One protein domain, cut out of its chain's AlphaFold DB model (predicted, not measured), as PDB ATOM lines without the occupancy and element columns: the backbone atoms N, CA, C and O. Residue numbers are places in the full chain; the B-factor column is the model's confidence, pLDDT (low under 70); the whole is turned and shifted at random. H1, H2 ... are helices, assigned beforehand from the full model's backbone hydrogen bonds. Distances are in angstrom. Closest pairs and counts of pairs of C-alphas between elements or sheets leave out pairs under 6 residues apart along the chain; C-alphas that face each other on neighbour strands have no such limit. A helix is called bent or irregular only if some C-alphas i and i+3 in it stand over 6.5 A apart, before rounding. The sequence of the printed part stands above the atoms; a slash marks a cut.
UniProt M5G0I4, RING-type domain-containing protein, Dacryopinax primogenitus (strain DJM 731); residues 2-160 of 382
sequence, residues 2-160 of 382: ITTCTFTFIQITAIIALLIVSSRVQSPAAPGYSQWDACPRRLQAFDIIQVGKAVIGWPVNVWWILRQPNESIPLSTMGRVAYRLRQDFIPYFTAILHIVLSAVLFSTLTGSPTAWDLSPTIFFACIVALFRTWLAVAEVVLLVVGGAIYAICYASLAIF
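Overview. This is residues 2 to 160 of the 382 residues of the protein "RING-type domain-containing protein" of Dacryopinax primogenitus (strain DJM 731) (UniProt M5G0I4). The longest helix, H5, packs its short first arm H5a with hairpin H1 and H2 in a three-helix bundle, then bends, and its residues 138 to 160 stick out as a long arm. Bent H3 runs outside the bundle, its residues 77 to 81 and 84 to 94 sticking out. Printed are 159 residues with five named helices, H1 to H5 in order; the class is all helix, the whole loose, with radius of gyration of the C-alphas 20.9 A and spans of 64 by 49 by 24 A.

Along the chain. Find C-alpha 120 at (-25.035, -14.747, 43.103), where H5, residues 120 to 160, begins; by its hydrogen bonds one helix, it is bent, C-alphas 129 and 132 being 6.8 A apart, into H5a, 120 to 129, and H5b, 132 to 160, 41.0 A long, which ends with C-alpha 160 at (-80.222, -14.705, 47.283). H3, residues 77 to 110, likewise assigned as one helix, is bent, C-alphas 87 and 90 being 6.6 A apart, into H3a, 77 to 87, and H3b, 90 to 110. H1 is residues 2 to 22, 30.4 A; H2, 41 to 66, 37.8 A; H4, 115 to 118.

Arrangement. Look at H5a: it touches H1, closest C-alphas Ile 15 and Ala 125, 5.1 A, opposite ways at a shallow tilt of 16 degrees. H3b only just touches H5b, with 3 pairs of C-alphas within 8 A, closest Ile 99 and Thr 133, 6.4 A. H4 is close but not clearly touching H5a, closest C-alphas Trp 116 and Phe 123, 6.0 A. O i to N i+4 pairs are within hydrogen-bond range throughout H1, H3a, H3b, H5a and H5b, and 20 of 22 in H2; H4 is too short for one.

Size, cuts and confidence. The farthest C-alphas, Gly 32 and Phe 160, are 71.1 A apart. The printed part has no cut; H1 to H2 is a long link. Residues 68 to 75 and 108 to 114 have pLDDT under 70.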
ATOM      1  N   ILE A   2     -47.106 -22.997  21.658       72.81
ATOM      2  CA  ILE A   2     -46.050 -22.120  21.090       72.81
ATOM      3  C   ILE A   2     -45.417 -21.234  22.178       72.81
ATOM      4  O   ILE A   2     -44.207 -21.283  22.385       72.81
ATOM      5  N   THR A   3     -46.248 -20.542  22.964       73.75
ATOM      6  CA  THR A   3     -45.857 -19.766  24.162       73.75
ATOM      7  C   THR A   3     -45.044 -20.561  25.188       73.75
ATOM      8  O   THR A   3     -44.197 -20.015  25.887       73.75
ATOM      9  N   THR A   4     -45.282 -21.867  25.283       76.38
ATOM     10  CA  THR A   4     -44.570 -22.782  26.182       76.38
ATOM     11  C   THR A   4     -43.167 -23.094  25.654       76.38
ATOM     12  O   THR A   4     -42.224 -23.191  26.439       76.38
ATOM     13  N   CYS A   5     -43.011 -23.206  24.330       81.19
ATOM     14  CA  CYS A   5     -41.737 -23.484  23.659       81.19
ATOM     15  C   CYS A   5     -40.843 -22.241  23.562       81.19
ATOM     16  O   CYS A   5     -39.629 -22.357  23.715       81.19
ATOM     17  N   THR A   6     -41.422 -21.051  23.367       84.44
ATOM     18  CA  THR A   6     -40.671 -19.786  23.428       84.44
ATOM     19  C   THR A   6     -40.204 -19.487  24.852       84.44
ATOM     20  O   THR A   6     -39.028 -19.192  25.046       84.44
ATOM     21  N   PHE A   7     -41.070 -19.657  25.861       83.50
ATOM     22  CA  PHE A   7     -40.683 -19.506  27.268       83.50
ATOM     23  C   PHE A   7     -39.537 -20.453  27.644       83.50
ATOM     24  O   PHE A   7     -38.542 -20.018  28.214       83.50
ATOM     25  N   THR A   8     -39.656 -21.748  27.327       82.06
ATOM     26  CA  THR A   8     -38.620 -22.732  27.695       82.06
ATOM     27  C   THR A   8     -37.306 -22.510  26.951       82.06
ATOM     28  O   THR A   8     -36.254 -22.683  27.557       82.06
ATOM     29  N   PHE A   9     -37.336 -22.034  25.702       86.44
ATOM     30  CA  PHE A   9     -36.129 -21.586  25.002       86.44
ATOM     31  C   PHE A   9     -35.441 -20.416  25.729       86.44
ATOM     32  O   PHE A   9     -34.251 -20.497  26.020       86.44
ATOM     33  N   ILE A  10     -36.193 -19.366  26.088       89.31
ATOM     34  CA  ILE A  10     -35.677 -18.202  26.836       89.31
ATOM     35  C   ILE A  10     -35.126 -18.626  28.208       89.31
ATOM     36  O   ILE A  10     -34.083 -18.141  28.643       89.31
ATOM     37  N   GLN A  11     -35.794 -19.564  28.883       87.50
ATOM     38  CA  GLN A  11     -35.347 -20.111  30.162       87.50
ATOM     39  C   GLN A  11     -34.002 -20.849  30.025       87.50
ATOM     40  O   GLN A  11     -33.104 -20.634  30.836       87.50
ATOM     41  N   ILE A  12     -33.834 -21.673  28.982       86.69
ATOM     42  CA  ILE A  12     -32.575 -22.377  28.685       86.69
ATOM     43  C   ILE A  12     -31.446 -21.380  28.403       86.69
ATOM     44  O   ILE A  12     -30.375 -21.496  28.998       86.69
ATOM     45  N   THR A  13     -31.663 -20.395  27.523       90.88
ATOM     46  CA  THR A  13     -30.607 -19.441  27.146       90.88
ATOM     47  C   THR A  13     -30.183 -18.559  28.320       90.88
ATOM     48  O   THR A  13     -28.987 -18.333  28.495       90.88
ATOM     49  N   ALA A  14     -31.123 -18.138  29.172       91.38
ATOM     50  CA  ALA A  14     -30.827 -17.382  30.386       91.38
ATOM     51  C   ALA A  14     -30.001 -18.189  31.408       91.38
ATOM     52  O   ALA A  14     -29.009 -17.674  31.923       91.38
ATOM     53  N   ILE A  15     -30.349 -19.458  31.666       89.12
ATOM     54  CA  ILE A  15     -29.576 -20.313  32.588       89.12
ATOM     55  C   ILE A  15     -28.173 -20.573  32.027       89.12
ATOM     56  O   ILE A  15     -27.190 -20.384  32.739       89.12
ATOM     57  N   ILE A  16     -28.049 -20.934  30.744       90.44
ATOM     58  CA  ILE A  16     -26.742 -21.168  30.107       90.44
ATOM     59  C   ILE A  16     -25.868 -19.905  30.161       90.44
ATOM     60  O   ILE A  16     -24.686 -20.003  30.493       90.44
ATOM     61  N   ALA A  17     -26.431 -18.719  29.909       93.56
ATOM     62  CA  ALA A  17     -25.699 -17.460  30.035       93.56
ATOM     63  C   ALA A  17     -25.198 -17.223  31.471       93.56
ATOM     64  O   ALA A  17     -24.024 -16.906  31.660       93.56
ATOM     65  N   LEU A  18     -26.043 -17.433  32.487       92.25
ATOM     66  CA  LEU A  18     -25.664 -17.275  33.897       92.25
ATOM     67  C   LEU A  18     -24.582 -18.277  34.334       92.25
ATOM     68  O   LEU A  18     -23.652 -17.886  35.037       92.25
ATOM     69  N   LEU A  19     -24.633 -19.526  33.862       91.31
ATOM     70  CA  LEU A  19     -23.590 -20.532  34.106       91.31
ATOM     71  C   LEU A  19     -22.252 -20.163  33.436       91.31
ATOM     72  O   LEU A  19     -21.188 -20.286  34.050       91.31
ATOM     73  N   ILE A  20     -22.286 -19.639  32.205       94.00
ATOM     74  CA  ILE A  20     -21.089 -19.130  31.516       94.00
ATOM     75  C   ILE A  20     -20.487 -17.942  32.281       94.00
ATOM     76  O   ILE A  20     -19.272 -17.888  32.445       94.00
ATOM     77  N   VAL A  21     -21.301 -17.019  32.803       94.88
ATOM     78  CA  VAL A  21     -20.804 -15.924  33.656       94.88
ATOM     79  C   VAL A  21     -20.234 -16.470  34.976       94.88
ATOM     80  O   VAL A  21     -19.155 -16.051  35.385       94.88
ATOM     81  N   SER A  22     -20.885 -17.451  35.606       92.88
ATOM     82  CA  SER A  22     -20.441 -18.043  36.878       92.88
ATOM     83  C   SER A  22     -19.056 -18.704  36.808       92.88
ATOM     84  O   SER A  22     -18.247 -18.565  37.724       92.88
ATOM     85  N   SER A  23     -18.738 -19.357  35.687       93.88
ATOM     86  CA  SER A  23     -17.404 -19.936  35.431       93.88
ATOM     87  C   SER A  23     -16.312 -18.905  35.096       93.88
ATOM     88  O   SER A  23     -15.141 -19.262  34.996       93.88
ATOM     89  N   ARG A  24     -16.672 -17.627  34.908       94.44
ATOM     90  CA  ARG A  24     -15.760 -16.537  34.508       94.44
ATOM     91  C   ARG A  24     -15.543 -15.496  35.607       94.44
ATOM     92  O   ARG A  24     -14.471 -14.902  35.670       94.44
ATOM     93  N   VAL A  25     -16.553 -15.243  36.438       93.94
ATOM     94  CA  VAL A  25     -16.520 -14.225  37.498       93.94
ATOM     95  C   VAL A  25     -16.091 -14.860  38.822       93.94
ATOM     96  O   VAL A  25     -16.509 -15.967  39.153       93.94
ATOM     97  N   GLN A  26     -15.256 -14.158  39.592       93.69
ATOM     98  CA  GLN A  26     -14.782 -14.623  40.899       93.69
ATOM     99  C   GLN A  26     -15.866 -14.535  41.984       93.69
ATOM    100  O   GLN A  26     -16.785 -13.709  41.912       93.69
ATOM    101  N   SER A  27     -15.766 -15.403  42.992       91.62
ATOM    102  CA  SER A  27     -16.667 -15.406  44.146       91.62
ATOM    103  C   SER A  27     -16.406 -14.202  45.069       91.62
ATOM    104  O   SER A  27     -15.256 -14.007  45.468       91.62
ATOM    105  N   PRO A  28     -17.436 -13.419  45.460       88.06
ATOM    106  CA  PRO A  28     -17.271 -12.309  46.405       88.06
ATOM    107  C   PRO A  28     -16.751 -12.754  47.779       88.06
ATOM    108  O   PRO A  28     -15.956 -12.049  48.395       88.06
ATOM    109  N   ALA A  29     -17.185 -13.928  48.246       87.06
ATOM    110  CA  ALA A  29     -16.805 -14.490  49.541       87.06
ATOM    111  C   ALA A  29     -15.579 -15.427  49.495       87.06
ATOM    112  O   ALA A  29     -15.004 -15.724  50.540       87.06
ATOM    113  N   ALA A  30     -15.176 -15.904  48.310       86.56
ATOM    114  CA  ALA A  30     -14.048 -16.822  48.126       86.56
ATOM    115  C   ALA A  30     -13.082 -16.314  47.030       86.56
ATOM    116  O   ALA A  30     -13.074 -16.845  45.913       86.56
ATOM    117  N   PRO A  31     -12.263 -15.281  47.319       85.75
ATOM    118  CA  PRO A  31     -11.334 -14.712  46.343       85.75
ATOM    119  C   PRO A  31     -10.355 -15.768  45.807       85.75
ATOM    120  O   PRO A  31      -9.875 -16.631  46.542       85.75
ATOM    121  N   GLY A  32     -10.064 -15.694  44.507       90.25
ATOM    122  CA  GLY A  32      -9.241 -16.676  43.790       90.25
ATOM    123  C   GLY A  32     -10.010 -17.865  43.199       90.25
ATOM    124  O   GLY A  32      -9.489 -18.503  42.288       90.25
ATOM    125  N   TYR A  33     -11.252 -18.124  43.626       91.50
ATOM    126  CA  TYR A  33     -12.132 -19.140  43.031       91.50
ATOM    127  C   TYR A  33     -13.205 -18.501  42.139       91.50
ATOM    128  O   TYR A  33     -13.638 -17.369  42.377       91.50
ATOM    129  N   SER A  34     -13.666 -19.226  41.113       94.25
ATOM    130  CA  SER A  34     -14.836 -18.799  40.333       94.25
ATOM    131  C   SER A  34     -16.127 -18.940  41.153       94.25
ATOM    132  O   SER A  34     -16.195 -19.712  42.114       94.25
ATOM    133  N   GLN A  35     -17.179 -18.219  40.763       92.06
ATOM    134  CA  GLN A  35     -18.519 -18.394  41.337       92.06
ATOM    135  C   GLN A  35     -19.088 -19.793  41.083       92.06
ATOM    136  O   GLN A  35     -19.956 -20.232  41.838       92.06
ATOM    137  N   TRP A  36     -18.586 -20.510  40.076       90.88
ATOM    138  CA  TRP A  36     -18.882 -21.923  39.891       90.88
ATOM    139  C   TRP A  36     -18.192 -22.773  40.963       90.88
ATOM    140  O   TRP A  36     -18.879 -23.448  41.729       90.88
ATOM    141  N   ASP A  37     -16.864 -22.700  41.075       90.44
ATOM    142  CA  ASP A  37     -16.063 -23.586  41.939       90.44
ATOM    143  C   ASP A  37     -16.329 -23.381  43.436       90.44
ATOM    144  O   ASP A  37     -16.309 -24.340  44.206       90.44
ATOM    145  N   ALA A  38     -16.624 -22.142  43.845       89.44
ATOM    146  CA  ALA A  38     -17.002 -21.817  45.219       89.44
ATOM    147  C   ALA A  38     -18.407 -22.329  45.602       89.44
ATOM    148  O   ALA A  38     -18.731 -22.424  46.786       89.44
ATOM    149  N   CYS A  39     -19.270 -22.639  44.631       86.88
ATOM    150  CA  CYS A  39     -20.663 -22.995  44.889       86.88
ATOM    151  C   CYS A  39     -20.816 -24.446  45.395       86.88
ATOM    152  O   CYS A  39     -20.175 -25.360  44.870       86.88
ATOM    153  N   PRO A  40     -21.715 -24.728  46.363       85.44
ATOM    154  CA  PRO A  40     -22.002 -26.098  46.776       85.44
ATOM    155  C   PRO A  40     -22.450 -26.987  45.604       85.44
ATOM    156  O   PRO A  40     -23.439 -26.688  44.936       85.44
ATOM    157  N   ARG A  41     -21.801 -28.149  45.426       84.31
ATOM    158  CA  ARG A  41     -22.078 -29.121  44.340       84.31
ATOM    159  C   ARG A  41     -23.560 -29.494  44.159       84.31
ATOM    160  O   ARG A  41     -23.967 -29.853  43.060       84.31
ATOM    161  N   ARG A  42     -24.382 -29.390  45.213       82.31
ATOM    162  CA  ARG A  42     -25.843 -29.601  45.154       82.31
ATOM    163  C   ARG A  42     -26.579 -28.584  44.261       82.31
ATOM    164  O   ARG A  42     -27.530 -28.968  43.591       82.31
ATOM    165  N   LEU A  43     -26.127 -27.325  44.216       79.69
ATOM    166  CA  LEU A  43     -26.680 -26.273  43.347       79.69
ATOM    167  C   LEU A  43     -26.190 -26.453  41.905       79.69
ATOM    168  O   LEU A  43     -27.001 -26.500  40.986       79.69
ATOM    169  N   GLN A  44     -24.881 -26.670  41.724       83.75
ATOM    170  CA  GLN A  44     -24.282 -27.014  40.425       83.75
ATOM    171  C   GLN A  44     -25.036 -28.170  39.738       83.75
ATOM    172  O   GLN A  44     -25.414 -28.077  38.572       83.75
ATOM    173  N   ALA A  45     -25.301 -29.253  40.479       84.69
ATOM    174  CA  ALA A  45     -26.039 -30.410  39.980       84.69
ATOM    175  C   ALA A  45     -27.506 -30.089  39.643       84.69
ATOM    176  O   ALA A  45     -28.023 -30.615  38.659       84.69
ATOM    177  N   PHE A  46     -28.174 -29.221  40.414       81.44
ATOM    178  CA  PHE A  46     -29.547 -28.794  40.129       81.44
ATOM    179  C   PHE A  46     -29.649 -28.063  38.788       81.44
ATOM    180  O   PHE A  46     -30.472 -28.456  37.958       81.44
ATOM    181  N   ASP A  47     -28.800 -27.063  38.540       82.19
ATOM    182  CA  ASP A  47     -28.848 -26.309  37.283       82.19
ATOM    183  C   ASP A  47     -28.479 -27.192  36.080       82.19
ATOM    184  O   ASP A  47     -29.160 -27.139  35.057       82.19
ATOM    185  N   ILE A  48     -27.496 -28.094  36.219       85.00
ATOM    186  CA  ILE A  48     -27.180 -29.104  35.190       85.00
ATOM    187  C   ILE A  48     -28.405 -29.989  34.885       85.00
ATOM    188  O   ILE A  48     -28.736 -30.203  33.716       85.00
ATOM    189  N   ILE A  49     -29.108 -30.479  35.912       83.75
ATOM    190  CA  ILE A  49     -30.307 -31.319  35.750       83.75
ATOM    191  C   ILE A  49     -31.456 -30.533  35.101       83.75
ATOM    192  O   ILE A  49     -32.138 -31.065  34.222       83.75
ATOM    193  N   GLN A  50     -31.677 -29.272  35.484       80.88
ATOM    194  CA  GLN A  50     -32.739 -28.441  34.906       80.88
ATOM    195  C   GLN A  50     -32.444 -28.073  33.445       80.88
ATOM    196  O   GLN A  50     -33.347 -28.192  32.613       80.88
ATOM    197  N   VAL A  51     -31.195 -27.720  33.105       83.62
ATOM    198  CA  VAL A  51     -30.761 -27.511  31.712       83.62
ATOM    199  C   VAL A  51     -30.929 -28.797  30.908       83.62
ATOM    200  O   VAL A  51     -31.590 -28.767  29.875       83.62
ATOM    201  N   GLY A  52     -30.430 -29.940  31.391       84.88
ATOM    202  CA  GLY A  52     -30.567 -31.229  30.703       84.88
ATOM    203  C   GLY A  52     -32.029 -31.613  30.447       84.88
ATOM    204  O   GLY A  52     -32.408 -31.927  29.320       84.88
ATOM    205  N   LYS A  53     -32.892 -31.493  31.466       81.12
ATOM    206  CA  LYS A  53     -34.342 -31.723  31.347       81.12
ATOM    207  C   LYS A  53     -34.996 -30.785  30.329       81.12
ATOM    208  O   LYS A  53     -35.865 -31.219  29.577       81.12
ATOM    209  N   ALA A  54     -34.615 -29.510  30.307       79.50
ATOM    210  CA  ALA A  54     -35.174 -28.533  29.377       79.50
ATOM    211  C   ALA A  54     -34.688 -28.767  27.934       79.50
ATOM    212  O   ALA A  54     -35.500 -28.738  27.012       79.50
ATOM    213  N   VAL A  55     -33.407 -29.102  27.744       84.69
ATOM    214  CA  VAL A  55     -32.805 -29.471  26.449       84.69
ATOM    215  C   VAL A  55     -33.405 -30.760  25.876       84.69
ATOM    216  O   VAL A  55     -33.583 -30.846  24.668       84.69
ATOM    217  N   ILE A  56     -33.782 -31.737  26.710       84.44
ATOM    218  CA  ILE A  56     -34.496 -32.950  26.267       84.44
ATOM    219  C   ILE A  56     -35.986 -32.659  26.011       84.44
ATOM    220  O   ILE A  56     -36.563 -33.131  25.033       84.44
ATOM    221  N   GLY A  57     -36.626 -31.868  26.876       78.00
ATOM    222  CA  GLY A  57     -38.055 -31.566  26.785       78.00
ATOM    223  C   GLY A  57     -38.429 -30.629  25.634       78.00
ATOM    224  O   GLY A  57     -39.526 -30.745  25.087       78.00
ATOM    225  N   TRP A  58     -37.553 -29.703  25.240       84.19
ATOM    226  CA  TRP A  58     -37.853 -28.726  24.190       84.19
ATOM    227  C   TRP A  58     -38.038 -29.377  22.801       84.19
ATOM    228  O   TRP A  58     -39.106 -29.170  22.221       84.19
ATOM    229  N   PRO A  59     -37.141 -30.256  22.301       83.75
ATOM    230  CA  PRO A  59     -37.362 -31.006  21.062       83.75
ATOM    231  C   PRO A  59     -38.634 -31.860  21.078       83.75
ATOM    232  O   PRO A  59     -39.310 -31.936  20.060       83.75
ATOM    233  N   VAL A  60     -39.003 -32.462  22.216       80.94
ATOM    234  CA  VAL A  60     -40.240 -33.261  22.332       80.94
ATOM    235  C   VAL A  60     -41.489 -32.382  22.190       80.94
ATOM    236  O   VAL A  60     -42.424 -32.754  21.484       80.94
ATOM    237  N   ASN A  61     -41.493 -31.192  22.800       76.62
ATOM    238  CA  ASN A  61     -42.588 -30.227  22.648       76.62
ATOM    239  C   ASN A  61     -42.663 -29.650  21.223       76.62
ATOM    240  O   ASN A  61     -43.755 -29.524  20.672       76.62
ATOM    241  N   VAL A  62     -41.519 -29.342  20.603       82.62
ATOM    242  CA  VAL A  62     -41.447 -28.869  19.208       82.62
ATOM    243  C   VAL A  62     -41.916 -29.957  18.238       82.62
ATOM    244  O   VAL A  62     -42.747 -29.682  17.378       82.62
ATOM    245  N   TRP A  63     -41.476 -31.205  18.422       82.88
ATOM    246  CA  TRP A  63     -41.940 -32.366  17.655       82.88
ATOM    247  C   TRP A  63     -43.456 -32.555  17.770       82.88
ATOM    248  O   TRP A  63     -44.105 -32.819  16.766       82.88
ATOM    249  N   TRP A  64     -44.041 -32.353  18.956       73.25
ATOM    250  CA  TRP A  64     -45.495 -32.429  19.147       73.25
ATOM    251  C   TRP A  64     -46.261 -31.312  18.424       73.25
ATOM    252  O   TRP A  64     -47.352 -31.550  17.919       73.25
ATOM    253  N   ILE A  65     -45.702 -30.099  18.340       74.31
ATOM    254  CA  ILE A  65     -46.303 -28.995  17.571       74.31
ATOM    255  C   ILE A  65     -46.198 -29.261  16.062       74.31
ATOM    256  O   ILE A  65     -47.182 -29.100  15.348       74.31
ATOM    257  N   LEU A  66     -45.026 -29.686  15.579       80.88
ATOM    258  CA  LEU A  66     -44.777 -29.955  14.157       80.88
ATOM    259  C   LEU A  66     -45.480 -31.221  13.648       80.88
ATOM    260  O   LEU A  66     -45.749 -31.339  12.456       80.88
ATOM    261  N   ARG A  67     -45.770 -32.167  14.545       74.38
ATOM    262  CA  ARG A  67     -46.467 -33.424  14.264       74.38
ATOM    263  C   ARG A  67     -47.799 -33.496  15.016       74.38
ATOM    264  O   ARG A  67     -48.127 -34.549  15.556       74.38
ATOM    265  N   GLN A  68     -48.569 -32.403  15.051       60.50
ATOM    266  CA  GLN A  68     -49.996 -32.511  15.370       60.50
ATOM    267  C   GLN A  68     -50.674 -33.312  14.252       60.50
ATOM    268  O   GLN A  68     -50.698 -32.836  13.115       60.50
ATOM    269  N   PRO A  69     -51.171 -34.533  14.511       55.88
ATOM    270  CA  PRO A  69     -51.663 -35.370  13.434       55.88
ATOM    271  C   PRO A  69     -53.163 -35.145  13.218       55.88
ATOM    272  O   PRO A  69     -53.925 -35.104  14.182       55.88
ATOM    273  N   ASN A  70     -53.615 -35.193  11.963       57.31
ATOM    274  CA  ASN A  70     -55.010 -35.530  11.635       57.31
ATOM    275  C   ASN A  70     -55.279 -37.044  11.854       57.31
ATOM    276  O   ASN A  70     -55.948 -37.692  11.052       57.31
ATOM    277  N   GLU A  71     -54.706 -37.641  12.907       54.16
ATOM    278  CA  GLU A  71     -54.896 -39.053  13.249       54.16
ATOM    279  C   GLU A  71     -56.245 -39.209  13.954       54.16
ATOM    280  O   GLU A  71     -56.453 -38.749  15.079       54.16
ATOM    281  N   SER A  72     -57.173 -39.886  13.280       61.91
ATOM    282  CA  SER A  72     -58.391 -40.396  13.896       61.91
ATOM    283  C   SER A  72     -58.052 -41.329  15.065       61.91
ATOM    284  O   SER A  72     -57.041 -42.035  15.055       61.91
ATOM    285  N   ILE A  73     -58.905 -41.324  16.097       63.44
ATOM    286  CA  ILE A  73     -58.676 -42.061  17.350       63.44
ATOM    287  C   ILE A  73     -58.341 -43.533  17.039       63.44
ATOM    288  O   ILE A  73     -59.139 -44.199  16.371       63.44
ATOM    289  N   PRO A  74     -57.211 -44.080  17.536       61.97
ATOM    290  CA  PRO A  74     -56.790 -45.432  17.191       61.97
ATOM    291  C   PRO A  74     -57.855 -46.460  17.590       61.97
ATOM    292  O   PRO A  74     -58.249 -46.562  18.759       61.97
ATOM    293  N   LEU A  75     -58.314 -47.243  16.606       66.12
ATOM    294  CA  LEU A  75     -59.393 -48.209  16.812       66.12
ATOM    295  C   LEU A  75     -59.004 -49.292  17.828       66.12
ATOM    296  O   LEU A  75     -59.848 -49.680  18.638       66.12
ATOM    297  N   SER A  76     -57.742 -49.738  17.827       82.81
ATOM    298  CA  SER A  76     -57.262 -50.817  18.697       82.81
ATOM    299  C   SER A  76     -57.249 -50.426  20.179       82.81
ATOM    300  O   SER A  76     -56.851 -49.323  20.561       82.81
ATOM    301  N   THR A  77     -57.639 -51.364  21.045       79.50
ATOM    302  CA  THR A  77     -57.734 -51.145  22.497       79.50
ATOM    303  C   THR A  77     -56.397 -50.710  23.100       79.50
ATOM    304  O   THR A  77     -56.354 -49.748  23.863       79.50
ATOM    305  N   MET A  78     -55.293 -51.352  22.698       79.12
ATOM    306  CA  MET A  78     -53.941 -50.972  23.128       79.12
ATOM    307  C   MET A  78     -53.524 -49.591  22.610       79.12
ATOM    308  O   MET A  78     -52.961 -48.814  23.375       79.12
ATOM    309  N   GLY A  79     -53.863 -49.236  21.364       75.75
ATOM    310  CA  GLY A  79     -53.623 -47.890  20.838       75.75
ATOM    311  C   GLY A  79     -54.376 -46.820  21.633       75.75
ATOM    312  O   GLY A  79     -53.804 -45.791  21.978       75.75
ATOM    313  N   ARG A  80     -55.630 -47.090  22.013       74.81
ATOM    314  CA  ARG A  80     -56.469 -46.170  22.799       74.81
ATOM    315  C   ARG A  80     -56.048 -46.057  24.270       74.81
ATOM    316  O   ARG A  80     -56.216 -44.997  24.874       74.81
ATOM    317  N   VAL A  81     -55.486 -47.120  24.850       78.75
ATOM    318  CA  VAL A  81     -54.830 -47.075  26.170       78.75
ATOM    319  C   VAL A  81     -53.542 -46.259  26.089       78.75
ATOM    320  O   VAL A  81     -53.395 -45.310  26.853       78.75
ATOM    321  N   ALA A  82     -52.657 -46.553  25.133       73.38
ATOM    322  CA  ALA A  82     -51.407 -45.820  24.940       73.38
ATOM    323  C   ALA A  82     -51.643 -44.326  24.651       73.38
ATOM    324  O   ALA A  82     -50.928 -43.487  25.193       73.38
ATOM    325  N   TYR A  83     -52.672 -43.989  23.868       72.88
ATOM    326  CA  TYR A  83     -53.091 -42.612  23.596       72.88
ATOM    327  C   TYR A  83     -53.470 -41.863  24.883       72.88
ATOM    328  O   TYR A  83     -52.862 -40.840  25.177       72.88
ATOM    329  N   ARG A  84     -54.390 -42.397  25.703       73.56
ATOM    330  CA  ARG A  84     -54.785 -41.761  26.979       73.56
ATOM    331  C   ARG A  84     -53.639 -41.693  27.988       73.56
ATOM    332  O   ARG A  84     -53.418 -40.665  28.618       73.56
ATOM    333  N   LEU A  85     -52.837 -42.750  28.105       73.69
ATOM    334  CA  LEU A  85     -51.679 -42.754  29.004       73.69
ATOM    335  C   LEU A  85     -50.641 -41.695  28.570       73.69
ATOM    336  O   LEU A  85     -50.061 -41.010  29.410       73.69
ATOM    337  N   ARG A  86     -50.470 -41.482  27.259       70.62
ATOM    338  CA  ARG A  86     -49.583 -40.454  26.697       70.62
ATOM    339  C   ARG A  86     -50.130 -39.030  26.811       70.62
ATOM    340  O   ARG A  86     -49.351 -38.125  27.095       70.62
ATOM    341  N   GLN A  87     -51.419 -38.834  26.550       70.81
ATOM    342  CA  GLN A  87     -52.047 -37.515  26.461       70.81
ATOM    343  C   GLN A  87     -52.511 -36.983  27.819       70.81
ATOM    344  O   GLN A  87     -52.362 -35.794  28.082       70.81
ATOM    345  N   ASP A  88     -53.005 -37.864  28.688       72.12
ATOM    346  CA  ASP A  88     -53.544 -37.499  29.995       72.12
ATOM    347  C   ASP A  88     -52.488 -37.740  31.090       72.12
ATOM    348  O   ASP A  88     -52.075 -36.816  31.787       72.12
ATOM    349  N   PHE A  89     -51.987 -38.973  31.238       75.06
ATOM    350  CA  PHE A  89     -51.183 -39.345  32.414       75.06
ATOM    351  C   PHE A  89     -49.747 -38.784  32.411       75.06
ATOM    352  O   PHE A  89     -49.317 -38.204  33.410       75.06
ATOM    353  N   ILE A  90     -48.995 -38.923  31.310       73.31
ATOM    354  CA  ILE A  90     -47.592 -38.463  31.229       73.31
ATOM    355  C   ILE A  90     -47.405 -36.960  31.549       73.31
ATOM    356  O   ILE A  90     -46.492 -36.653  32.329       73.31
ATOM    357  N   PRO A  91     -48.201 -36.001  31.023       73.38
ATOM    358  CA  PRO A  91     -48.009 -34.590  31.362       73.38
ATOM    359  C   PRO A  91     -48.290 -34.285  32.839       73.38
ATOM    360  O   PRO A  91     -47.510 -33.555  33.451       73.38
ATOM    361  N   TYR A  92     -49.318 -34.880  33.459       76.06
ATOM    362  CA  TYR A  92     -49.557 -34.682  34.896       76.06
ATOM    363  C   TYR A  92     -48.462 -35.328  35.753       76.06
ATOM    364  O   TYR A  92     -47.952 -34.684  36.668       76.06
ATOM    365  N   PHE A  93     -48.033 -36.553  35.434       75.44
ATOM    366  CA  PHE A  93     -46.951 -37.230  36.157       75.44
ATOM    367  C   PHE A  93     -45.634 -36.437  36.105       75.44
ATOM    368  O   PHE A  93     -44.990 -36.224  37.134       75.44
ATOM    369  N   THR A  94     -45.251 -35.940  34.924       73.56
ATOM    370  CA  THR A  94     -44.023 -35.141  34.761       73.56
ATOM    371  C   THR A  94     -44.124 -33.759  35.416       73.56
ATOM    372  O   THR A  94     -43.134 -33.297  35.985       73.56
ATOM    373  N   ALA A  95     -45.305 -33.129  35.424       74.50
ATOM    374  CA  ALA A  95     -45.548 -31.888  36.161       74.50
ATOM    375  C   ALA A  95     -45.452 -32.087  37.686       74.50
ATOM    376  O   ALA A  95     -44.741 -31.335  38.351       74.50
ATOM    377  N   ILE A  96     -46.095 -33.124  38.237       76.38
ATOM    378  CA  ILE A  96     -46.047 -33.455  39.672       76.38
ATOM    379  C   ILE A  96     -44.607 -33.753  40.104       76.38
ATOM    380  O   ILE A  96     -44.128 -33.169  41.076       76.38
ATOM    381  N   LEU A  97     -43.883 -34.591  39.354       75.94
ATOM    382  CA  LEU A  97     -42.480 -34.903  39.641       75.94
ATOM    383  C   LEU A  97     -41.594 -33.645  39.603       75.94
ATOM    384  O   LEU A  97     -40.725 -33.482  40.459       75.94
ATOM    385  N   HIS A  98     -41.824 -32.732  38.650       76.06
ATOM    386  CA  HIS A  98     -41.071 -31.477  38.553       76.06
ATOM    387  C   HIS A  98     -41.389 -30.507  39.698       76.06
ATOM    388  O   HIS A  98     -40.462 -29.881  40.210       76.06
ATOM    389  N   ILE A  99     -42.647 -30.427  40.147       77.56
ATOM    390  CA  ILE A  99     -43.055 -29.640  41.324       77.56
ATOM    391  C   ILE A  99     -42.408 -30.202  42.595       77.56
ATOM    392  O   ILE A  99     -41.754 -29.451  43.313       77.56
ATOM    393  N   VAL A 100     -42.521 -31.511  42.852       80.00
ATOM    394  CA  VAL A 100     -41.965 -32.155  44.058       80.00
ATOM    395  C   VAL A 100     -40.443 -32.005  44.115       80.00
ATOM    396  O   VAL A 100     -39.913 -31.557  45.131       80.00
ATOM    397  N   LEU A 101     -39.736 -32.300  43.019       75.75
ATOM    398  CA  LEU A 101     -38.277 -32.170  42.956       75.75
ATOM    399  C   LEU A 101     -37.824 -30.716  43.178       75.75
ATOM    400  O   LEU A 101     -36.871 -30.467  43.915       75.75
ATOM    401  N   SER A 102     -38.532 -29.755  42.579       76.50
ATOM    402  CA  SER A 102     -38.225 -28.326  42.719       76.50
ATOM    403  C   SER A 102     -38.539 -27.793  44.121       76.50
ATOM    404  O   SER A 102     -37.779 -26.978  44.636       76.50
ATOM    405  N   ALA A 103     -39.601 -28.280  44.773       77.00
ATOM    406  CA  ALA A 103     -39.952 -27.912  46.145       77.00
ATOM    407  C   ALA A 103     -38.932 -28.446  47.165       77.00
ATOM    408  O   ALA A 103     -38.472 -27.694  48.023       77.00
ATOM    409  N   VAL A 104     -38.516 -29.714  47.035       76.38
ATOM    410  CA  VAL A 104     -37.450 -30.302  47.868       76.38
ATOM    411  C   VAL A 104     -36.158 -29.493  47.739       76.38
ATOM    412  O   VAL A 104     -35.537 -29.162  48.747       76.38
ATOM    413  N   LEU A 105     -35.773 -29.113  46.517       71.19
ATOM    414  CA  LEU A 105     -34.537 -28.363  46.282       71.19
ATOM    415  C   LEU A 105     -34.635 -26.889  46.709       71.19
ATOM    416  O   LEU A 105     -33.665 -26.379  47.272       71.19
ATOM    417  N   PHE A 106     -35.798 -26.239  46.587       72.62
ATOM    418  CA  PHE A 106     -36.035 -24.909  47.164       72.62
ATOM    419  C   PHE A 106     -35.849 -24.900  48.690       72.62
ATOM    420  O   PHE A 106     -35.156 -24.028  49.211       72.62
ATOM    421  N   SER A 107     -36.339 -25.923  49.399       73.00
ATOM    422  CA  SER A 107     -36.094 -26.087  50.842       73.00
ATOM    423  C   SER A 107     -34.610 -26.284  51.199       73.00
ATOM    424  O   SER A 107     -34.199 -25.950  52.308       73.00
ATOM    425  N   THR A 108     -33.771 -26.776  50.274       68.12
ATOM    426  CA  THR A 108     -32.302 -26.841  50.470       68.12
ATOM    427  C   THR A 108     -31.552 -25.563  50.071       68.12
ATOM    428  O   THR A 108     -30.381 -25.414  50.426       68.12
ATOM    429  N   LEU A 109     -32.206 -24.654  49.339       66.94
ATOM    430  CA  LEU A 109     -31.686 -23.333  48.977       66.94
ATOM    431  C   LEU A 109     -31.909 -22.333  50.117       66.94
ATOM    432  O   LEU A 109     -30.966 -21.676  50.551       66.94
ATOM    433  N   THR A 110     -33.134 -22.265  50.650       64.75
ATOM    434  CA  THR A 110     -33.500 -21.339  51.740       64.75
ATOM    435  C   THR A 110     -32.816 -21.658  53.072       64.75
ATOM    436  O   THR A 110     -32.671 -20.770  53.908       64.75
ATOM    437  N   GLY A 111     -32.349 -22.896  53.266       63.44
ATOM    438  CA  GLY A 111     -31.650 -23.333  54.479       63.44
ATOM    439  C   GLY A 111     -30.174 -22.924  54.600       63.44
ATOM    440  O   GLY A 111     -29.576 -23.182  55.642       63.44
ATOM    441  N   SER A 112     -29.555 -22.317  53.578       64.31
ATOM    442  CA  SER A 112     -28.146 -21.885  53.634       64.31
ATOM    443  C   SER A 112     -27.980 -20.405  53.256       64.31
ATOM    444  O   SER A 112     -27.932 -20.110  52.059       64.31
ATOM    445  N   PRO A 113     -27.842 -19.477  54.229       64.12
ATOM    446  CA  PRO A 113     -27.799 -18.034  53.951       64.12
ATOM    447  C   PRO A 113     -26.603 -17.613  53.083       64.12
ATOM    448  O   PRO A 113     -26.700 -16.656  52.329       64.12
ATOM    449  N   THR A 114     -25.509 -18.377  53.116       69.88
ATOM    450  CA  THR A 114     -24.261 -18.095  52.391       69.88
ATOM    451  C   THR A 114     -24.316 -18.358  50.879       69.88
ATOM    452  O   THR A 114     -23.357 -18.059  50.170       69.88
ATOM    453  N   ALA A 115     -25.402 -18.930  50.342       74.38
ATOM    454  CA  ALA A 115     -25.472 -19.304  48.924       74.38
ATOM    455  C   ALA A 115     -25.378 -18.091  47.974       74.38
ATOM    456  O   ALA A 115     -24.733 -18.182  46.929       74.38
ATOM    457  N   TRP A 116     -25.983 -16.962  48.361       83.50
ATOM    458  CA  TRP A 116     -25.916 -15.699  47.622       83.50
ATOM    459  C   TRP A 116     -24.504 -15.100  47.635       83.50
ATOM    460  O   TRP A 116     -23.987 -14.740  46.583       83.50
ATOM    461  N   ASP A 117     -23.856 -15.061  48.803       84.44
ATOM    462  CA  ASP A 117     -22.539 -14.431  48.987       84.44
ATOM    463  C   ASP A 117     -21.418 -15.182  48.248       84.44
ATOM    464  O   ASP A 117     -20.456 -14.580  47.766       84.44
ATOM    465  N   LEU A 118     -21.547 -16.509  48.133       84.75
ATOM    466  CA  LEU A 118     -20.596 -17.358  47.413       84.75
ATOM    467  C   LEU A 118     -20.803 -17.299  45.891       84.75
ATOM    468  O   LEU A 118     -19.820 -17.302  45.146       84.75
ATOM    469  N   SER A 119     -22.051 -17.280  45.413       87.81
ATOM    470  CA  SER A 119     -22.366 -17.394  43.982       87.81
ATOM    471  C   SER A 119     -23.723 -16.763  43.617       87.81
ATOM    472  O   SER A 119     -24.718 -17.472  43.422       87.81
ATOM    473  N   PRO A 120     -23.791 -15.425  43.467       88.38
ATOM    474  CA  PRO A 120     -25.035 -14.747  43.103       88.38
ATOM    475  C   PRO A 120     -25.520 -15.140  41.696       88.38
ATOM    476  O   PRO A 120     -26.723 -15.205  41.452       88.38
ATOM    477  N   THR A 121     -24.609 -15.469  40.771       89.62
ATOM    478  CA  THR A 121     -24.967 -15.924  39.412       89.62
ATOM    479  C   THR A 121     -25.691 -17.270  39.402       89.62
ATOM    480  O   THR A 121     -26.700 -17.396  38.708       89.62
ATOM    481  N   ILE A 122     -25.245 -18.251  40.198       86.00
ATOM    482  CA  ILE A 122     -25.928 -19.551  40.326       86.00
ATOM    483  C   ILE A 122     -27.231 -19.402  41.105       86.00
ATOM    484  O   ILE A 122     -28.235 -19.994  40.727       86.00
ATOM    485  N   PHE A 123     -27.277 -18.553  42.134       86.31
ATOM    486  CA  PHE A 123     -28.536 -18.258  42.821       86.31
ATOM    487  C   PHE A 123     -29.603 -17.708  41.853       86.31
ATOM    488  O   PHE A 123     -30.746 -18.173  41.858       86.31
ATOM    489  N   PHE A 124     -29.232 -16.786  40.956       87.56
ATOM    490  CA  PHE A 124     -30.132 -16.321  39.898       87.56
ATOM    491  C   PHE A 124     -30.454 -17.401  38.853       87.56
ATOM    492  O   PHE A 124     -31.604 -17.476  38.422       87.56
ATOM    493  N   ALA A 125     -29.503 -18.262  38.476       86.81
ATOM    494  CA  ALA A 125     -29.758 -19.385  37.567       86.81
ATOM    495  C   ALA A 125     -30.803 -20.351  38.153       86.81
ATOM    496  O   ALA A 125     -31.802 -20.652  37.494       86.81
ATOM    497  N   CYS A 126     -30.658 -20.700  39.434       84.25
ATOM    498  CA  CYS A 126     -31.623 -21.479  40.201       84.25
ATOM    499  C   CYS A 126     -33.009 -20.805  40.249       84.25
ATOM    500  O   CYS A 126     -34.024 -21.475  40.045       84.25
ATOM    501  N   ILE A 127     -33.091 -19.482  40.460       84.88
ATOM    502  CA  ILE A 127     -34.366 -18.738  40.401       84.88
ATOM    503  C   ILE A 127     -34.999 -18.823  39.007       84.88
ATOM    504  O   ILE A 127     -36.191 -19.114  38.898       84.88
ATOM    505  N   VAL A 128     -34.225 -18.623  37.935       87.81
ATOM    506  CA  VAL A 128     -34.725 -18.719  36.553       87.81
ATOM    507  C   VAL A 128     -35.191 -20.144  36.235       87.81
ATOM    508  O   VAL A 128     -36.246 -20.313  35.621       87.81
ATOM    509  N   ALA A 129     -34.490 -21.177  36.707       83.25
ATOM    510  CA  ALA A 129     -34.912 -22.573  36.594       83.25
ATOM    511  C   ALA A 129     -36.238 -22.849  37.332       83.25
ATOM    512  O   ALA A 129     -37.126 -23.520  36.793       83.25
ATOM    513  N   LEU A 130     -36.415 -22.272  38.526       82.31
ATOM    514  CA  LEU A 130     -37.635 -22.393  39.328       82.31
ATOM    515  C   LEU A 130     -38.802 -21.527  38.821       82.31
ATOM    516  O   LEU A 130     -39.956 -21.843  39.121       82.31
ATOM    517  N   PHE A 131     -38.562 -20.457  38.058       84.12
ATOM    518  CA  PHE A 131     -39.606 -19.494  37.671       84.12
ATOM    519  C   PHE A 131     -40.785 -20.149  36.927       84.12
ATOM    520  O   PHE A 131     -41.944 -19.827  37.195       84.12
ATOM    521  N   ARG A 132     -40.530 -21.156  36.073       80.44
ATOM    522  CA  ARG A 132     -41.609 -21.906  35.398       80.44
ATOM    523  C   ARG A 132     -42.491 -22.704  36.364       80.44
ATOM    524  O   ARG A 132     -43.695 -22.798  36.115       80.44
ATOM    525  N   THR A 133     -41.915 -23.261  37.434       78.62
ATOM    526  CA  THR A 133     -42.667 -23.940  38.505       78.62
ATOM    527  C   THR A 133     -43.445 -22.954  39.365       78.62
ATOM    528  O   THR A 133     -44.603 -23.230  39.647       78.62
ATOM    529  N   TRP A 134     -42.889 -21.783  39.701       82.50
ATOM    530  CA  TRP A 134     -43.639 -20.733  40.408       82.50
ATOM    531  C   TRP A 134     -44.872 -20.286  39.611       82.50
ATOM    532  O   TRP A 134     -45.965 -20.233  40.167       82.50
ATOM    533  N   LEU A 135     -44.730 -20.066  38.298       82.81
ATOM    534  CA  LEU A 135     -45.865 -19.758  37.420       82.81
ATOM    535  C   LEU A 135     -46.881 -20.910  37.335       82.81
ATOM    536  O   LEU A 135     -48.077 -20.650  37.390       82.81
ATOM    537  N   ALA A 136     -46.437 -22.170  37.244       76.88
ATOM    538  CA  ALA A 136     -47.340 -23.328  37.208       76.88
ATOM    539  C   ALA A 136     -48.111 -23.525  38.528       76.88
ATOM    540  O   ALA A 136     -49.297 -23.839  38.516       76.88
ATOM    541  N   VAL A 137     -47.453 -23.317  39.671       81.19
ATOM    542  CA  VAL A 137     -48.095 -23.372  40.991       81.19
ATOM    543  C   VAL A 137     -49.079 -22.214  41.150       81.19
ATOM    544  O   VAL A 137     -50.197 -22.442  41.598       81.19
ATOM    545  N   ALA A 138     -48.724 -20.997  40.721       82.31
ATOM    546  CA  ALA A 138     -49.642 -19.859  40.720       82.31
ATOM    547  C   ALA A 138     -50.868 -20.098  39.817       82.31
ATOM    548  O   ALA A 138     -51.986 -19.820  40.233       82.31
ATOM    549  N   GLU A 139     -50.678 -20.666  38.623       84.81
ATOM    550  CA  GLU A 139     -51.747 -21.063  37.694       84.81
ATOM    551  C   GLU A 139     -52.710 -22.078  38.339       84.81
ATOM    552  O   GLU A 139     -53.921 -21.855  38.359       84.81
ATOM    553  N   VAL A 140     -52.190 -23.138  38.971       82.12
ATOM    554  CA  VAL A 140     -53.005 -24.134  39.695       82.12
ATOM    555  C   VAL A 140     -53.715 -23.525  40.911       82.12
ATOM    556  O   VAL A 140     -54.899 -23.792  41.120       82.12
ATOM    557  N   VAL A 141     -53.041 -22.683  41.700       85.69
ATOM    558  CA  VAL A 141     -53.645 -22.005  42.861       85.69
ATOM    559  C   VAL A 141     -54.754 -21.048  42.421       85.69
ATOM    560  O   VAL A 141     -55.819 -21.047  43.034       85.69
ATOM    561  N   LEU A 142     -54.563 -20.286  41.340       88.62
ATOM    562  CA  LEU A 142     -55.595 -19.411  40.777       88.62
ATOM    563  C   LEU A 142     -56.797 -20.202  40.247       88.62
ATOM    564  O   LEU A 142     -57.928 -19.774  40.457       88.62
ATOM    565  N   LEU A 143     -56.585 -21.368  39.627       85.75
ATOM    566  CA  LEU A 143     -57.676 -22.244  39.188       85.75
ATOM    567  C   LEU A 143     -58.462 -22.830  40.372       85.75
ATOM    568  O   LEU A 143     -59.691 -22.800  40.356       85.75
ATOM    569  N   VAL A 144     -57.784 -23.321  41.414       89.25
ATOM    570  CA  VAL A 144     -58.440 -23.917  42.593       89.25
ATOM    571  C   VAL A 144     -59.139 -22.855  43.446       89.25
ATOM    572  O   VAL A 144     -60.325 -22.989  43.745       89.25
ATOM    573  N   VAL A 145     -58.440 -21.780  43.818       93.56
ATOM    574  CA  VAL A 145     -58.986 -20.716  44.680       93.56
ATOM    575  C   VAL A 145     -59.997 -19.863  43.918       93.56
ATOM    576  O   VAL A 145     -61.079 -19.595  44.435       93.56
ATOM    577  N   GLY A 146     -59.704 -19.489  42.670       91.44
ATOM    578  CA  GLY A 146     -60.638 -18.761  41.809       91.44
ATOM    579  C   GLY A 146     -61.880 -19.584  41.469       91.44
ATOM    580  O   GLY A 146     -62.986 -19.054  41.522       91.44
ATOM    581  N   GLY A 147     -61.726 -20.888  41.212       91.69
ATOM    582  CA  GLY A 147     -62.843 -21.815  41.019       91.69
ATOM    583  C   GLY A 147     -63.715 -21.969  42.268       91.69
ATOM    584  O   GLY A 147     -64.939 -21.916  42.168       91.69
ATOM    585  N   ALA A 148     -63.106 -22.076  43.455       93.44
ATOM    586  CA  ALA A 148     -63.829 -22.122  44.725       93.44
ATOM    587  C   ALA A 148     -64.588 -20.812  45.008       93.44
ATOM    588  O   ALA A 148     -65.774 -20.852  45.329       93.44
ATOM    589  N   ILE A 149     -63.947 -19.651  44.822       95.56
ATOM    590  CA  ILE A 149     -64.595 -18.334  44.957       95.56
ATOM    591  C   ILE A 149     -65.749 -18.200  43.956       95.56
ATOM    592  O   ILE A 149     -66.846 -17.808  44.343       95.56
ATOM    593  N   TYR A 150     -65.542 -18.574  42.690       93.25
ATOM    594  CA  TYR A 150     -66.586 -18.547  41.664       93.25
ATOM    595  C   TYR A 150     -67.782 -19.432  42.041       93.25
ATOM    596  O   TYR A 150     -68.923 -18.978  41.958       93.25
ATOM    597  N   ALA A 151     -67.540 -20.654  42.527       91.31
ATOM    598  CA  ALA A 151     -68.589 -21.562  42.985       91.31
ATOM    599  C   ALA A 151     -69.360 -21.008  44.199       91.31
ATOM    600  O   ALA A 151     -70.589 -21.075  44.221       91.31
ATOM    601  N   ILE A 152     -68.669 -20.402  45.174       95.06
ATOM    602  CA  ILE A 152     -69.287 -19.757  46.347       95.06
ATOM    603  C   ILE A 152     -70.143 -18.554  45.924       95.06
ATOM    604  O   ILE A 152     -71.290 -18.428  46.363       95.06
ATOM    605  N   CYS A 153     -69.632 -17.697  45.036       93.12
ATOM    606  CA  CYS A 153     -70.374 -16.561  44.489       93.12
ATOM    607  C   CYS A 153     -71.599 -17.018  43.685       93.12
ATOM    608  O   CYS A 153     -72.681 -16.458  43.852       93.12
ATOM    609  N   TYR A 154     -71.466 -18.064  42.864       89.00
ATOM    610  CA  TYR A 154     -72.574 -18.634  42.097       89.00
ATOM    611  C   TYR A 154     -73.655 -19.239  43.007       89.00
ATOM    612  O   TYR A 154     -74.838 -18.960  42.818       89.00
ATOM    613  N   ALA A 155     -73.265 -19.998  44.037       89.62
ATOM    614  CA  ALA A 155     -74.190 -20.545  45.030       89.62
ATOM    615  C   ALA A 155     -74.905 -19.437  45.823       89.62
ATOM    616  O   ALA A 155     -76.120 -19.491  46.004       89.62
ATOM    617  N   SER A 156     -74.181 -18.387  46.221       91.75
ATOM    618  CA  SER A 156     -74.762 -17.208  46.878       91.75
ATOM    619  C   SER A 156     -75.781 -16.504  45.976       91.75
ATOM    620  O   SER A 156     -76.888 -16.202  46.416       91.75
ATOM    621  N   LEU A 157     -75.461 -16.300  44.693       88.00
ATOM    622  CA  LEU A 157     -76.390 -15.720  43.718       88.00
ATOM    623  C   LEU A 157     -77.618 -16.609  43.472       88.00
ATOM    624  O   LEU A 157     -78.714 -16.080  43.306       88.00
ATOM    625  N   ALA A 158     -77.469 -17.937  43.495       82.06
ATOM    626  CA  ALA A 158     -78.590 -18.868  43.369       82.06
ATOM    627  C   ALA A 158     -79.554 -18.805  44.567       82.06
ATOM    628  O   ALA A 158     -80.765 -18.900  44.374       82.06
ATOM    629  N   ILE A 159     -79.024 -18.616  45.780       88.25
ATOM    630  CA  ILE A 159     -79.805 -18.525  47.022       88.25
ATOM    631  C   ILE A 159     -80.483 -17.153  47.151       88.25
ATOM    632  O   ILE A 159     -81.690 -17.082  47.372       88.25
ATOM    633  N   PHE A 160     -79.728 -16.060  47.005       87.94
ATOM    634  CA  PHE A 160     -80.222 -14.705  47.283       87.94
ATOM    635  C   PHE A 160     -80.875 -14.015  46.074       87.94
ATOM    636  O   PHE A 160     -81.689 -13.113  46.262       87.94
TER     637      PHE A 160